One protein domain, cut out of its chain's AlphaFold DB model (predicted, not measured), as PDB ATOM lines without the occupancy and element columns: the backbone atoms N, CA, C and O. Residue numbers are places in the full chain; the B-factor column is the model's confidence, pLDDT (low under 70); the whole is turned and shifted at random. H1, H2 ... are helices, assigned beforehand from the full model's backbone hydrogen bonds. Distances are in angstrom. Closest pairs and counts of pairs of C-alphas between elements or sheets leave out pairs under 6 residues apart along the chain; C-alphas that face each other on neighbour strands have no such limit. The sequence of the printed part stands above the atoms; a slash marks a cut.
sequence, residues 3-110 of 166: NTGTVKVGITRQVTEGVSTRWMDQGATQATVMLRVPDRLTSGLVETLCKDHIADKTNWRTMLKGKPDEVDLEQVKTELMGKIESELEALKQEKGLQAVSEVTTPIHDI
ATOM      1  N   ASN A   3      50.984 147.281  20.159       93.06
ATOM      2  CA  ASN A   3      50.352 148.206  21.095       93.06
ATOM      3  C   ASN A   3      48.978 148.620  20.556       93.06
ATOM      4  O   ASN A   3      48.885 149.321  19.553       93.06
ATOM      5  N   THR A   4      47.908 148.174  21.215       89.69
ATOM      6  CA  THR A   4      46.507 148.512  20.871       89.69
ATOM      7  C   THR A   4      45.813 149.313  21.987       89.69
ATOM      8  O   THR A   4      44.586 149.329  22.075       89.69
ATOM      9  N   GLY A   5      46.593 149.928  22.885       86.06
ATOM     10  CA  GLY A   5      46.167 150.386  24.221       86.06
ATOM     11  C   GLY A   5      46.666 149.486  25.345       86.06
ATOM     12  O   GLY A   5      46.868 149.933  26.464       86.06
ATOM     13  N   THR A   6      46.933 148.229  25.017       87.25
ATOM     14  CA  THR A   6      47.764 147.315  25.797       87.25
ATOM     15  C   THR A   6      48.707 146.617  24.829       87.25
ATOM     16  O   THR A   6      48.315 146.338  23.684       87.25
ATOM     17  N   VAL A   7      49.932 146.326  25.269       90.81
ATOM     18  CA  VAL A   7      50.880 145.556  24.457       90.81
ATOM     19  C   VAL A   7      50.438 144.099  24.411       90.81
ATOM     20  O   VAL A   7      49.970 143.547  25.404       90.81
ATOM     21  N   LYS A   8      50.571 143.492  23.234       91.25
ATOM     22  CA  LYS A   8      50.250 142.093  22.952       91.25
ATOM     23  C   LYS A   8      51.442 141.381  22.339       91.25
ATOM     24  O   LYS A   8      52.265 142.000  21.654       91.25
ATOM     25  N   VAL A   9      51.480 140.063  22.504       92.06
ATOM     26  CA  VAL A   9      52.479 139.209  21.856       92.06
ATOM     27  C   VAL A   9      52.409 139.350  20.327       92.06
ATOM     28  O   VAL A   9      51.333 139.525  19.753       92.06
ATOM     29  N   GLY A  10      53.558 139.326  19.644       91.50
ATOM     30  CA  GLY A  10      53.600 139.367  18.176       91.50
ATOM     31  C   GLY A  10      54.272 138.142  17.601       91.50
ATOM     32  O   GLY A  10      55.494 138.105  17.500       91.50
ATOM     33  N   ILE A  11      53.457 137.177  17.202       92.31
ATOM     34  CA  ILE A  11      53.896 135.920  16.607       92.31
ATOM     35  C   ILE A  11      53.458 135.916  15.146       92.31
ATOM     36  O   ILE A  11      52.331 136.310  14.828       92.31
ATOM     37  N   THR A  12      54.332 135.466  14.252       91.62
ATOM     38  CA  THR A  12      54.008 135.312  12.833       91.62
ATOM     39  C   THR A  12      54.427 133.950  12.298       91.62
ATOM     40  O   THR A  12      55.286 133.277  12.861       91.62
ATOM     41  N   ARG A  13      53.833 133.546  11.174       88.69
ATOM     42  CA  ARG A  13      54.312 132.400  10.386       88.69
ATOM     43  C   ARG A  13      55.279 132.808   9.285       88.69
ATOM     44  O   ARG A  13      56.198 132.065   8.958       88.69
ATOM     45  N   GLN A  14      55.076 133.997   8.733       83.94
ATOM     46  CA  GLN A  14      55.901 134.577   7.684       83.94
ATOM     47  C   GLN A  14      56.321 135.968   8.130       83.94
ATOM     48  O   GLN A  14      55.487 136.772   8.548       83.94
ATOM     49  N   VAL A  15      57.622 136.227   8.093       76.19
ATOM     50  CA  VAL A  15      58.149 137.558   8.377       76.19
ATOM     51  C   VAL A  15      58.041 138.353   7.083       76.19
ATOM     52  O   VAL A  15      58.600 137.956   6.065       76.19
ATOM     53  N   THR A  16      57.271 139.433   7.118       75.88
ATOM     54  CA  THR A  16      57.178 140.417   6.038       75.88
ATOM     55  C   THR A  16      57.763 141.723   6.550       75.88
ATOM     56  O   THR A  16      57.509 142.077   7.697       75.88
ATOM     57  N   GLU A  17      58.500 142.453   5.717       69.88
ATOM     58  CA  GLU A  17      59.075 143.756   6.101       69.88
ATOM     59  C   GLU A  17      58.017 144.863   6.263       69.88
ATOM     60  O   GLU A  17      58.296 145.913   6.835       69.88
ATOM     61  N   GLY A  18      56.798 144.645   5.763       79.06
ATOM     62  CA  GLY A  18      55.699 145.605   5.837       79.06
ATOM     63  C   GLY A  18      54.769 145.424   7.040       79.06
ATOM     64  O   GLY A  18      54.710 144.370   7.679       79.06
ATOM     65  N   VAL A  19      53.954 146.454   7.281       81.31
ATOM     66  CA  VAL A  19      52.898 146.451   8.301       81.31
ATOM     67  C   VAL A  19      51.845 145.390   7.968       81.31
ATOM     68  O   VAL A  19      51.164 145.459   6.945       81.31
ATOM     69  N   SER A  20      51.668 144.412   8.860       87.81
ATOM     70  CA  SER A  20      50.641 143.383   8.697       87.81
ATOM     71  C   SER A  20      49.233 143.982   8.740       87.81
ATOM     72  O   SER A  20      48.880 144.719   9.666       87.81
ATOM     73  N   THR A  21      48.365 143.556   7.817       88.06
ATOM     74  CA  THR A  21      46.926 143.872   7.855       88.06
ATOM     75  C   THR A  21      46.277 143.451   9.170       88.06
ATOM     76  O   THR A  21      45.366 144.116   9.647       88.06
ATOM     77  N   ARG A  22      46.802 142.412   9.833       88.56
ATOM     78  CA  ARG A  22      46.311 141.958  11.139       88.56
ATOM     79  C   ARG A  22      46.623 142.936  12.277       88.56
ATOM     80  O   ARG A  22      45.877 142.964  13.259       88.56
ATOM     81  N   TRP A  23      47.710 143.706  12.192       92.31
ATOM     82  CA  TRP A  23      47.984 144.784  13.151       92.31
ATOM     83  C   TRP A  23      47.019 145.940  12.931       92.31
ATOM     84  O   TRP A  23      46.383 146.390  13.885       92.31
ATOM     85  N   MET A  24      46.830 146.323  11.665       92.12
ATOM     86  CA  MET A  24      45.885 147.370  11.293       92.12
ATOM     87  C   MET A  24      44.466 147.017  11.741       92.12
ATOM     88  O   MET A  24      43.860 147.796  12.466       92.12
ATOM     89  N   ASP A  25      43.985 145.811  11.433       91.25
ATOM     90  CA  ASP A  25      42.671 145.287  11.826       91.25
ATOM     91  C   ASP A  25      42.422 145.314  13.341       91.25
ATOM     92  O   ASP A  25      41.272 145.396  13.780       91.25
ATOM     93  N   GLN A  26      43.478 145.193  14.148       90.62
ATOM     94  CA  GLN A  26      43.403 145.218  15.610       90.62
ATOM     95  C   GLN A  26      43.538 146.627  16.199       90.62
ATOM     96  O   GLN A  26      43.484 146.760  17.417       90.62
ATOM     97  N   GLY A  27      43.705 147.659  15.366       93.56
ATOM     98  CA  GLY A  27      43.863 149.040  15.819       93.56
ATOM     99  C   GLY A  27      45.219 149.320  16.470       93.56
ATOM    100  O   GLY A  27      45.287 150.176  17.354       93.56
ATOM    101  N   ALA A  28      46.264 148.568  16.105       94.31
ATOM    102  CA  ALA A  28      47.593 148.746  16.680       94.31
ATOM    103  C   ALA A  28      48.202 150.074  16.230       94.31
ATOM    104  O   ALA A  28      48.134 150.392  15.051       94.31
ATOM    105  N   THR A  29      48.805 150.827  17.148       95.00
ATOM    106  CA  THR A  29      49.522 152.080  16.851       95.00
ATOM    107  C   THR A  29      51.029 151.907  16.818       95.00
ATOM    108  O   THR A  29      51.713 152.726  16.223       95.00
ATOM    109  N   GLN A  30      51.539 150.835  17.419       95.31
ATOM    110  CA  GLN A  30      52.922 150.395  17.277       95.31
ATOM    111  C   GLN A  30      52.935 148.882  17.096       95.31
ATOM    112  O   GLN A  30      52.151 148.177  17.744       95.31
ATOM    113  N   ALA A  31      53.809 148.358  16.242       94.56
ATOM    114  CA  ALA A  31      53.941 146.918  16.074       94.56
ATOM    115  C   ALA A  31      55.335 146.481  15.620       94.56
ATOM    116  O   ALA A  31      56.042 147.199  14.930       94.56
ATOM    117  N   THR A  32      55.706 145.262  15.993       94.25
ATOM    118  CA  THR A  32      56.924 144.568  15.551       94.25
ATOM    119  C   THR A  32      56.662 143.057  15.561       94.25
ATOM    120  O   THR A  32      55.609 142.606  16.026       94.25
ATOM    121  N   VAL A  33      57.573 142.220  15.087       93.75
ATOM    122  CA  VAL A  33      57.522 140.761  15.246       93.75
ATOM    123  C   VAL A  33      58.444 140.362  16.395       93.75
ATOM    124  O   VAL A  33      59.546 140.869  16.519       93.75
ATOM    125  N   MET A  34      57.969 139.461  17.256       93.62
ATOM    126  CA  MET A  34      58.761 138.892  18.351       93.62
ATOM    127  C   MET A  34      59.282 137.506  17.974       93.62
ATOM    128  O   MET A  34      60.474 137.240  18.059       93.62
ATOM    129  N   LEU A  35      58.378 136.630  17.522       94.31
ATOM    130  CA  LEU A  35      58.677 135.233  17.220       94.31
ATOM    131  C   LEU A  35      58.095 134.823  15.865       94.31
ATOM    132  O   LEU A  35      56.979 135.211  15.500       94.31
ATOM    133  N   ARG A  36      58.829 133.973  15.147       94.25
ATOM    134  CA  ARG A  36      58.341 133.210  13.997       94.25
ATOM    135  C   ARG A  36      58.111 131.762  14.408       94.25
ATOM    136  O   ARG A  36      58.992 131.138  14.993       94.25
ATOM    137  N   VAL A  37      56.961 131.213  14.035       95.00
ATOM    138  CA  VAL A  37      56.594 129.803  14.254       95.00
ATOM    139  C   VAL A  37      56.089 129.178  12.947       95.00
ATOM    140  O   VAL A  37      55.544 129.892  12.108       95.00
ATOM    141  N   PRO A  38      56.241 127.867  12.715       93.44
ATOM    142  CA  PRO A  38      55.854 127.254  11.440       93.44
ATOM    143  C   PRO A  38      54.331 127.102  11.283       93.44
ATOM    144  O   PRO A  38      53.777 127.228  10.181       93.44
ATOM    145  N   ASP A  39      53.626 126.872  12.389       92.19
ATOM    146  CA  ASP A  39      52.231 126.449  12.385       92.19
ATOM    147  C   ASP A  39      51.402 127.083  13.517       92.19
ATOM    148  O   ASP A  39      51.906 127.737  14.434       92.19
ATOM    149  N   ARG A  40      50.081 126.910  13.419       91.88
ATOM    150  CA  ARG A  40      49.111 127.520  14.336       91.88
ATOM    151  C   ARG A  40      49.090 126.857  15.715       91.88
ATOM    152  O   ARG A  40      48.803 127.544  16.691       91.88
ATOM    153  N   LEU A  41      49.387 125.559  15.799       93.50
ATOM    154  CA  LEU A  41      49.465 124.845  17.073       93.50
ATOM    155  C   LEU A  41      50.632 125.399  17.894       93.50
ATOM    156  O   LEU A  41      50.454 125.755  19.054       93.50
ATOM    157  N   THR A  42      51.799 125.549  17.274       93.88
ATOM    158  CA  THR A  42      52.989 126.123  17.911       93.88
ATOM    159  C   THR A  42      52.772 127.589  18.296       93.88
ATOM    160  O   THR A  42      53.132 127.980  19.401       93.88
ATOM    161  N   SER A  43      52.072 128.376  17.467       93.56
ATOM    162  CA  SER A  43      51.627 129.727  17.849       93.56
ATOM    163  C   SER A  43      50.784 129.720  19.126       93.56
ATOM    164  O   SER A  43      51.042 130.517  20.017       93.56
ATOM    165  N   GLY A  44      49.797 128.824  19.233       92.69
ATOM    166  CA  GLY A  44      48.917 128.753  20.405       92.69
ATOM    167  C   GLY A  44      49.639 128.322  21.686       92.69
ATOM    168  O   GLY A  44      49.303 128.799  22.771       92.69
ATOM    169  N   LEU A  45      50.655 127.462  21.567       93.62
ATOM    170  CA  LEU A  45      51.521 127.094  22.690       93.62
ATOM    171  C   LEU A  45      52.317 128.306  23.178       93.62
ATOM    172  O   LEU A  45      52.230 128.647  24.351       93.62
ATOM    173  N   VAL A  46      52.993 129.016  22.272       93.75
ATOM    174  CA  VAL A  46      53.749 130.236  22.607       93.75
ATOM    175  C   VAL A  46      52.839 131.328  23.180       93.75
ATOM    176  O   VAL A  46      53.199 131.966  24.166       93.75
ATOM    177  N   GLU A  47      51.642 131.530  22.618       92.81
ATOM    178  CA  GLU A  47      50.643 132.447  23.188       92.81
ATOM    179  C   GLU A  47      50.300 132.058  24.627       92.81
ATOM    180  O   GLU A  47      50.189 132.932  25.479       92.81
ATOM    181  N   THR A  48      50.171 130.761  24.914       92.12
ATOM    182  CA  THR A  48      49.876 130.262  26.263       92.12
ATOM    183  C   THR A  48      51.020 130.532  27.234       92.12
ATOM    184  O   THR A  48      50.742 130.999  28.331       92.12
ATOM    185  N   LEU A  49      52.276 130.360  26.811       92.50
ATOM    186  CA  LEU A  49      53.445 130.744  27.618       92.50
ATOM    187  C   LEU A  49      53.449 132.244  27.946       92.50
ATOM    188  O   LEU A  49      53.823 132.658  29.034       92.50
ATOM    189  N   CYS A  50      52.998 133.078  27.008       92.06
ATOM    190  CA  CYS A  50      52.990 134.526  27.195       92.06
ATOM    191  C   CYS A  50      51.815 135.032  28.051       92.06
ATOM    192  O   CYS A  50      51.895 136.145  28.569       92.06
ATOM    193  N   LYS A  51      50.716 134.272  28.183       89.00
ATOM    194  CA  LYS A  51      49.458 134.743  28.804       89.00
ATOM    195  C   LYS A  51      49.618 135.226  30.243       89.00
ATOM    196  O   LYS A  51      48.914 136.154  30.632       89.00
ATOM    197  N   ASP A  52      50.549 134.647  30.992       85.69
ATOM    198  CA  ASP A  52      50.796 135.016  32.390       85.69
ATOM    199  C   ASP A  52      51.605 136.317  32.528       85.69
ATOM    200  O   ASP A  52      51.720 136.886  33.614       85.69
ATOM    201  N   HIS A  53      52.141 136.832  31.418       89.19
ATOM    202  CA  HIS A  53      53.023 137.998  31.396       89.19
ATOM    203  C   HIS A  53      52.502 139.153  30.541       89.19
ATOM    204  O   HIS A  53      52.939 140.289  30.730       89.19
ATOM    205  N   ILE A  54      51.593 138.890  29.596       88.06
ATOM    206  CA  ILE A  54      51.079 139.906  28.678       88.06
ATOM    207  C   ILE A  54      49.594 139.719  28.370       88.06
ATOM    208  O   ILE A  54      49.068 138.609  28.317       88.06
ATOM    209  N   ALA A  55      48.906 140.833  28.120       77.94
ATOM    210  CA  ALA A  55      47.491 140.821  27.792       77.94
ATOM    211  C   ALA A  55      47.224 140.150  26.431       77.94
ATOM    212  O   ALA A  55      47.789 140.514  25.400       77.94
ATOM    213  N   ASP A  56      46.279 139.211  26.418       69.94
ATOM    214  CA  ASP A  56      45.861 138.479  25.212       69.94
ATOM    215  C   ASP A  56      44.789 139.242  24.399       69.94
ATOM    216  O   ASP A  56      44.681 139.149  23.172       69.94
ATOM    217  N   LYS A  57      43.981 140.074  25.071       72.88
ATOM    218  CA  LYS A  57      42.783 140.688  24.478       72.88
ATOM    219  C   LYS A  57      42.831 142.208  24.493       72.88
ATOM    220  O   LYS A  57      43.116 142.831  25.506       72.88
ATOM    221  N   THR A  58      42.452 142.792  23.362       76.19
ATOM    222  CA  THR A  58      42.261 144.237  23.217       76.19
ATOM    223  C   THR A  58      40.867 144.614  23.711       76.19
ATOM    224  O   THR A  58      39.868 144.058  23.243       76.19
ATOM    225  N   ASN A  59      40.764 145.604  24.600       86.94
ATOM    226  CA  ASN A  59      39.487 146.258  24.872       86.94
ATOM    227  C   ASN A  59      39.197 147.265  23.752       86.94
ATOM    228  O   ASN A  59      39.665 148.402  23.787       86.94
ATOM    229  N   TRP A  60      38.417 146.844  22.753       91.44
ATOM    230  CA  TRP A  60      38.116 147.666  21.578       91.44
ATOM    231  C   TRP A  60      37.472 149.015  21.933       91.44
ATOM    232  O   TRP A  60      37.687 149.990  21.225       91.44
ATOM    233  N   ARG A  61      36.725 149.113  23.046       90.94
ATOM    234  CA  ARG A  61      36.144 150.393  23.480       90.94
ATOM    235  C   ARG A  61      37.227 151.366  23.916       90.94
ATOM    236  O   ARG A  61      37.164 152.526  23.542       90.94
ATOM    237  N   THR A  62      38.209 150.901  24.683       89.25
ATOM    238  CA  THR A  62      39.355 151.726  25.093       89.25
ATOM    239  C   THR A  62      40.212 152.098  23.885       89.25
ATOM    240  O   THR A  62      40.567 153.258  23.726       89.25
ATOM    241  N   MET A  63      40.456 151.146  22.980       92.62
ATOM    242  CA  MET A  63      41.219 151.358  21.743       92.62
ATOM    243  C   MET A  63      40.634 152.474  20.855       92.62
ATOM    244  O   MET A  63      41.392 153.190  20.200       92.62
ATOM    245  N   LEU A  64      39.305 152.628  20.815       95.19
ATOM    246  CA  LEU A  64      38.626 153.654  20.010       95.19
ATOM    247  C   LEU A  64      38.491 155.014  20.701       95.19
ATOM    248  O   LEU A  64      38.049 155.947  20.049       95.19
ATOM    249  N   LYS A  65      38.850 155.146  21.982       92.94
ATOM    250  CA  LYS A  65      38.717 156.407  22.733       92.94
ATOM    251  C   LYS A  65      39.908 157.355  22.595       92.94
ATOM    252  O   LYS A  65      39.872 158.448  23.143       92.94
ATOM    253  N   GLY A  66      40.973 156.940  21.914       90.19
ATOM    254  CA  GLY A  66      42.160 157.772  21.742       90.19
ATOM    255  C   GLY A  66      43.335 157.042  21.107       90.19
ATOM    256  O   GLY A  66      43.273 155.836  20.831       90.19
ATOM    257  N   LYS A  67      44.429 157.778  20.889       85.56
ATOM    258  CA  LYS A  67      45.757 157.196  20.654       85.56
ATOM    259  C   LYS A  67      46.290 156.705  22.012       85.56
ATOM    260  O   LYS A  67      46.250 157.473  22.967       85.56
ATOM    261  N   PRO A  68      46.710 155.437  22.130       85.88
ATOM    262  CA  PRO A  68      47.349 154.964  23.346       85.88
ATOM    263  C   PRO A  68      48.747 155.565  23.486       85.88
ATOM    264  O   PRO A  68      49.350 155.963  22.487       85.88
ATOM    265  N   ASP A  69      49.253 155.582  24.715       88.81
ATOM    266  CA  ASP A  69      50.615 156.024  24.989       88.81
ATOM    267  C   ASP A  69      51.627 155.152  24.242       88.81
ATOM    268  O   ASP A  69      51.414 153.951  24.017       88.81
ATOM    269  N   GLU A  70      52.722 155.782  23.829       91.12
ATOM    270  CA  GLU A  70      53.833 155.086  23.197       91.12
ATOM    271  C   GLU A  70      54.544 154.213  24.226       91.12
ATOM    272  O   GLU A  70      54.725 154.588  25.386       91.12
ATOM    273  N   VAL A  71      54.916 153.014  23.792       93.00
ATOM    274  CA  VAL A  71      55.591 152.024  24.622       93.00
ATOM    275  C   VAL A  71      56.899 151.641  23.953       93.00
ATOM    276  O   VAL A  71      56.953 151.475  22.731       93.00
ATOM    277  N   ASP A  72      57.940 151.449  24.759       94.75
ATOM    278  CA  ASP A  72      59.187 150.842  24.307       94.75
ATOM    279  C   ASP A  72      58.956 149.349  24.022       94.75
ATOM    280  O   ASP A  72      59.009 148.488  24.904       94.75
ATOM    281  N   LEU A  73      58.617 149.041  22.768       93.56
ATOM    282  CA  LEU A  73      58.350 147.669  22.347       93.56
ATOM    283  C   LEU A  73      59.597 146.783  22.386       93.56
ATOM    284  O   LEU A  73      59.434 145.567  22.489       93.56
ATOM    285  N   GLU A  74      60.801 147.353  22.308       93.56
ATOM    286  CA  GLU A  74      62.038 146.577  22.388       93.56
ATOM    287  C   GLU A  74      62.285 146.151  23.834       93.56
ATOM    288  O   GLU A  74      62.475 144.966  24.099       93.56
ATOM    289  N   GLN A  75      62.145 147.076  24.789       94.50
ATOM    290  CA  GLN A  75      62.237 146.747  26.210       94.50
ATOM    291  C   GLN A  75      61.204 145.683  26.605       94.50
ATOM    292  O   GLN A  75      61.554 144.668  27.209       94.50
ATOM    293  N   VAL A  76      59.934 145.871  26.224       94.31
ATOM    294  CA  VAL A  76      58.873 144.904  26.549       94.31
ATOM    295  C   VAL A  76      59.138 143.545  25.887       94.31
ATOM    296  O   VAL A  76      58.846 142.507  26.484       94.31
ATOM    297  N   LYS A  77      59.718 143.528  24.678       94.12
ATOM    298  CA  LYS A  77      60.159 142.298  24.010       94.12
ATOM    299  C   LYS A  77      61.229 141.587  24.832       94.12
ATOM    300  O   LYS A  77      61.058 140.406  25.124       94.12
ATOM    301  N   THR A  78      62.301 142.284  25.204       94.12
ATOM    302  CA  THR A  78      63.411 141.711  25.977       94.12
ATOM    303  C   THR A  78      62.929 141.157  27.315       94.12
ATOM    304  O   THR A  78      63.234 140.014  27.654       94.12
ATOM    305  N   GLU A  79      62.119 141.920  28.050       94.62
ATOM    306  CA  GLU A  79      61.563 141.484  29.333       94.62
ATOM    307  C   GLU A  79      60.670 140.248  29.191       94.62
ATOM    308  O   GLU A  79      60.730 139.343  30.023       94.62
ATOM    309  N   LEU A  80      59.829 140.197  28.152       94.38
ATOM    310  CA  LEU A  80      58.949 139.055  27.923       94.38
ATOM    311  C   LEU A  80      59.739 137.809  27.515       94.38
ATOM    312  O   LEU A  80      59.460 136.737  28.042       94.38
ATOM    313  N   MET A  81      60.729 137.949  26.627       94.12
ATOM    314  CA  MET A  81      61.590 136.841  26.201       94.12
ATOM    315  C   MET A  81      62.349 136.228  27.382       94.12
ATOM    316  O   MET A  81      62.375 135.008  27.498       94.12
ATOM    317  N   GLY A  82      62.879 137.054  28.291       94.50
ATOM    318  CA  GLY A  82      63.554 136.564  29.497       94.50
ATOM    319  C   GLY A  82      62.623 135.828  30.468       94.50
ATOM    320  O   GLY A  82      63.045 134.883  31.124       94.50
ATOM    321  N   LYS A  83      61.341 136.214  30.547       94.94
ATOM    322  CA  LYS A  83      60.356 135.543  31.420       94.94
ATOM    323  C   LYS A  83      59.940 134.158  30.926       94.94
ATOM    324  O   LYS A  83      59.560 133.344  31.753       94.94
ATOM    325  N   ILE A  84      59.987 133.919  29.614       94.69
ATOM    326  CA  ILE A  84      59.522 132.666  28.989       94.69
ATOM    327  C   ILE A  84      60.668 131.808  28.439       94.69
ATOM    328  O   ILE A  84      60.415 130.866  27.690       94.69
ATOM    329  N   GLU A  85      61.923 132.161  28.728       94.25
ATOM    330  CA  GLU A  85      63.105 131.549  28.112       94.25
ATOM    331  C   GLU A  85      63.157 130.034  28.358       94.25
ATOM    332  O   GLU A  85      63.285 129.255  27.411       94.25
ATOM    333  N   SER A  86      62.977 129.604  29.611       93.69
ATOM    334  CA  SER A  86      62.998 128.187  29.993       93.69
ATOM    335  C   SER A  86      61.929 127.363  29.276       93.69
ATOM    336  O   SER A  86      62.194 126.266  28.779       93.69
ATOM    337  N   GLU A  87      60.718 127.896  29.195       94.06
ATOM    338  CA  GLU A  87      59.561 127.268  28.580       94.06
ATOM    339  C   GLU A  87      59.706 127.225  27.058       94.06
ATOM    340  O   GLU A  87      59.300 126.254  26.412       94.06
ATOM    341  N   LEU A  88      60.320 128.257  26.476       93.12
ATOM    342  CA  LEU A  88      60.611 128.313  25.053       93.12
ATOM    343  C   LEU A  88      61.665 127.275  24.658       93.12
ATOM    344  O   LEU A  88      61.514 126.620  23.624       93.12
ATOM    345  N   GLU A  89      62.702 127.090  25.476       93.19
ATOM    346  CA  GLU A  89      63.711 126.052  25.258       93.19
ATOM    347  C   GLU A  89      63.127 124.644  25.412       93.19
ATOM    348  O   GLU A  89      63.373 123.787  24.562       93.19
ATOM    349  N   ALA A  90      62.269 124.413  26.410       93.56
ATOM    350  CA  ALA A  90      61.541 123.149  26.538       93.56
ATOM    351  C   ALA A  90      60.681 122.861  25.291       93.56
ATOM    352  O   ALA A  90      60.718 121.757  24.741       93.56
ATOM    353  N   LEU A  91      59.976 123.875  24.774       92.88
ATOM    354  CA  LEU A  91      59.171 123.752  23.559       92.88
ATOM    355  C   LEU A  91      60.025 123.438  22.317       92.88
ATOM    356  O   LEU A  91      59.621 122.629  21.478       92.88
ATOM    357  N   LYS A  92      61.211 124.049  22.189       93.56
ATOM    358  CA  LYS A  92      62.168 123.739  21.111       93.56
ATOM    359  C   LYS A  92      62.731 122.323  21.231       93.56
ATOM    360  O   LYS A  92      62.950 121.682  20.208       93.56
ATOM    361  N   GLN A  93      62.959 121.815  22.440       92.56
ATOM    362  CA  GLN A  93      63.407 120.432  22.636       92.56
ATOM    363  C   GLN A  93      62.323 119.427  22.230       92.56
ATOM    364  O   GLN A  93      62.625 118.444  21.558       92.56
ATOM    365  N   GLU A  94      61.061 119.700  22.571       91.62
ATOM    366  CA  GLU A  94      59.927 118.833  22.231       91.62
ATOM    367  C   GLU A  94      59.624 118.826  20.724       91.62
ATOM    368  O   GLU A  94      59.394 117.774  20.128       91.62
ATOM    369  N   LYS A  95      59.620 120.005  20.089       90.88
ATOM    370  CA  LYS A  95      59.169 120.177  18.695       90.88
ATOM    371  C   LYS A  95      60.286 120.347  17.668       90.88
ATOM    372  O   LYS A  95      60.009 120.466  16.474       90.88
ATOM    373  N   GLY A  96      61.535 120.357  18.118       89.62
ATOM    374  CA  GLY A  96      62.713 120.633  17.308       89.62
ATOM    375  C   GLY A  96      63.119 122.109  17.321       89.62
ATOM    376  O   GLY A  96      62.296 123.018  17.441       89.62
ATOM    377  N   LEU A  97      64.416 122.356  17.130       83.75
ATOM    378  CA  LEU A  97      65.045 123.681  17.246       83.75
ATOM    379  C   LEU A  97      64.433 124.757  16.331       83.75
ATOM    380  O   LEU A  97      64.521 125.944  16.626       83.75
ATOM    381  N   GLN A  98      63.801 124.356  15.224       84.75
ATOM    382  CA  GLN A  98      63.149 125.269  14.277       84.75
ATOM    383  C   GLN A  98      61.673 125.557  14.600       84.75
ATOM    384  O   GLN A  98      61.015 126.277  13.846       84.75
ATOM    385  N   ALA A  99      61.137 125.009  15.695       88.12
ATOM    386  CA  ALA A  99      59.747 125.219  16.093       88.12
ATOM    387  C   ALA A  99      59.464 126.682  16.456       88.12
ATOM    388  O   ALA A  99      58.372 127.185  16.190       88.12
ATOM    389  N   VAL A 100      60.451 127.382  17.020       92.75
ATOM    390  CA  VAL A 100      60.340 128.805  17.331       92.75
ATOM    391  C   VAL A 100      61.652 129.513  17.031       92.75
ATOM    392  O   VAL A 100      62.716 129.083  17.466       92.75
ATOM    393  N   SER A 101      61.576 130.620  16.297       92.81
ATOM    394  CA  SER A 101      62.717 131.493  16.029       92.81
ATOM    395  C   SER A 101      62.415 132.893  16.533       92.81
ATOM    396  O   SER A 101      61.370 133.452  16.199       92.81
ATOM    397  N   GLU A 102      63.328 133.465  17.311       92.75
ATOM    398  CA  GLU A 102      63.275 134.892  17.598       92.75
ATOM    399  C   GLU A 102      63.533 135.688  16.319       92.75
ATOM    400  O   GLU A 102      64.321 135.283  15.460       92.75
ATOM    401  N   VAL A 103      62.816 136.800  16.169       90.88
ATOM    402  CA  VAL A 103      62.966 137.701  15.032       90.88
ATOM    403  C   VAL A 103      63.203 139.112  15.547       90.88
ATOM    404  O   VAL A 103      62.570 139.558  16.506       90.88
ATOM    405  N   THR A 104      64.086 139.831  14.865       89.12
ATOM    406  CA  THR A 104      64.243 141.275  15.022       89.12
ATOM    407  C   THR A 104      63.731 141.939  13.755       89.12
ATOM    408  O   THR A 104      64.276 141.732  12.673       89.12
ATOM    409  N   THR A 105      62.648 142.700  13.883       89.06
ATOM    410  CA  THR A 105      62.077 143.520  12.807       89.06
ATOM    411  C   THR A 105      61.993 144.969  13.264       89.06
ATOM    412  O   THR A 105      61.848 145.198  14.469       89.06
ATOM    413  N   PRO A 106      62.022 145.942  12.338       91.38
ATOM    414  CA  PRO A 106      61.766 147.330  12.689       91.38
ATOM    415  C   PRO A 106      60.434 147.479  13.434       91.38
ATOM    416  O   PRO A 106      59.464 146.759  13.181       91.38
ATOM    417  N   ILE A 107      60.405 148.422  14.373       93.62
ATOM    418  CA  ILE A 107      59.163 148.863  14.997       93.62
ATOM    419  C   ILE A 107      58.453 149.773  13.998       93.62
ATOM    420  O   ILE A 107      59.045 150.694  13.442       93.62
ATOM    421  N   HIS A 108      57.181 149.488  13.759       93.94
ATOM    422  CA  HIS A 108      56.326 150.277  12.893       93.94
ATOM    423  C   HIS A 108      55.379 151.128  13.724       93.94
ATOM    424  O   HIS A 108      54.596 150.577  14.500       93.94
ATOM    425  N   ASP A 109      55.380 152.434  13.476       94.69
ATOM    426  CA  ASP A 109      54.352 153.348  13.963       94.69
ATOM    427  C   ASP A 109      53.195 153.421  12.963       94.69
ATOM    428  O   ASP A 109      53.374 153.665  11.767       94.69
ATOM    429  N   ILE A 110      51.983 153.199  13.460       94.12
ATOM    430  CA  ILE A 110      50.764 153.124  12.661       94.12
ATOM    431  C   ILE A 110      49.869 154.297  13.047       94.12
ATOM    432  O   ILE A 110      49.362 154.390  14.169       94.12
TER     433      ILE A 110
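This is residues 3 to 110 of the 166 residues of an uncharacterized protein of Alteromonas macleodii (UniProt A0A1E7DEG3). With little regular structure, this elongated body has unnamed stretches 26 to 39 and 96 to 110 side by side, tied by short antiparallel pairings, with H2 and H5 near one end and H3 near the other. The printed part has 108 residues, with five named helices, H1 to H5, holding 42, and no named strand: all helix. It is compact, radius of gyration of the C-alphas 13.8 A, spanning 43 by 28 by 23 A.

H2, residues 40 to 50, spans 15.1 A from C-alpha 40 (49.111, 127.520, 14.336). H4, residues 73 to 83, and H5, residues 85 to 95, span 15.3 A each; H5 ends at (59.169, 120.177, 18.695). H1 is residues 21 to 25, H3 residues 60 to 63.

H2 and H5 only just touch, with 3 pairs of C-alphas within 8 A, the closest Leu 49 and Glu 87, 7.1 A; they run opposite ways at a shallow tilt of 22 degrees. H4 is close to H2 but not clearly touching, C-alphas 50 and 80 being closest at 7.5 A. H1 and H3 touch no helix. Every O i to N i+4 pair is within hydrogen-bond range in H1, H2, H4 and H5; H3 is too short for one.

The farthest C-alphas, Lys 65 and Gln 93, are 43.6 A apart. The printed part has no cut; the H1 to H2 link is long. Residues 17 and 56 have pLDDT under 70.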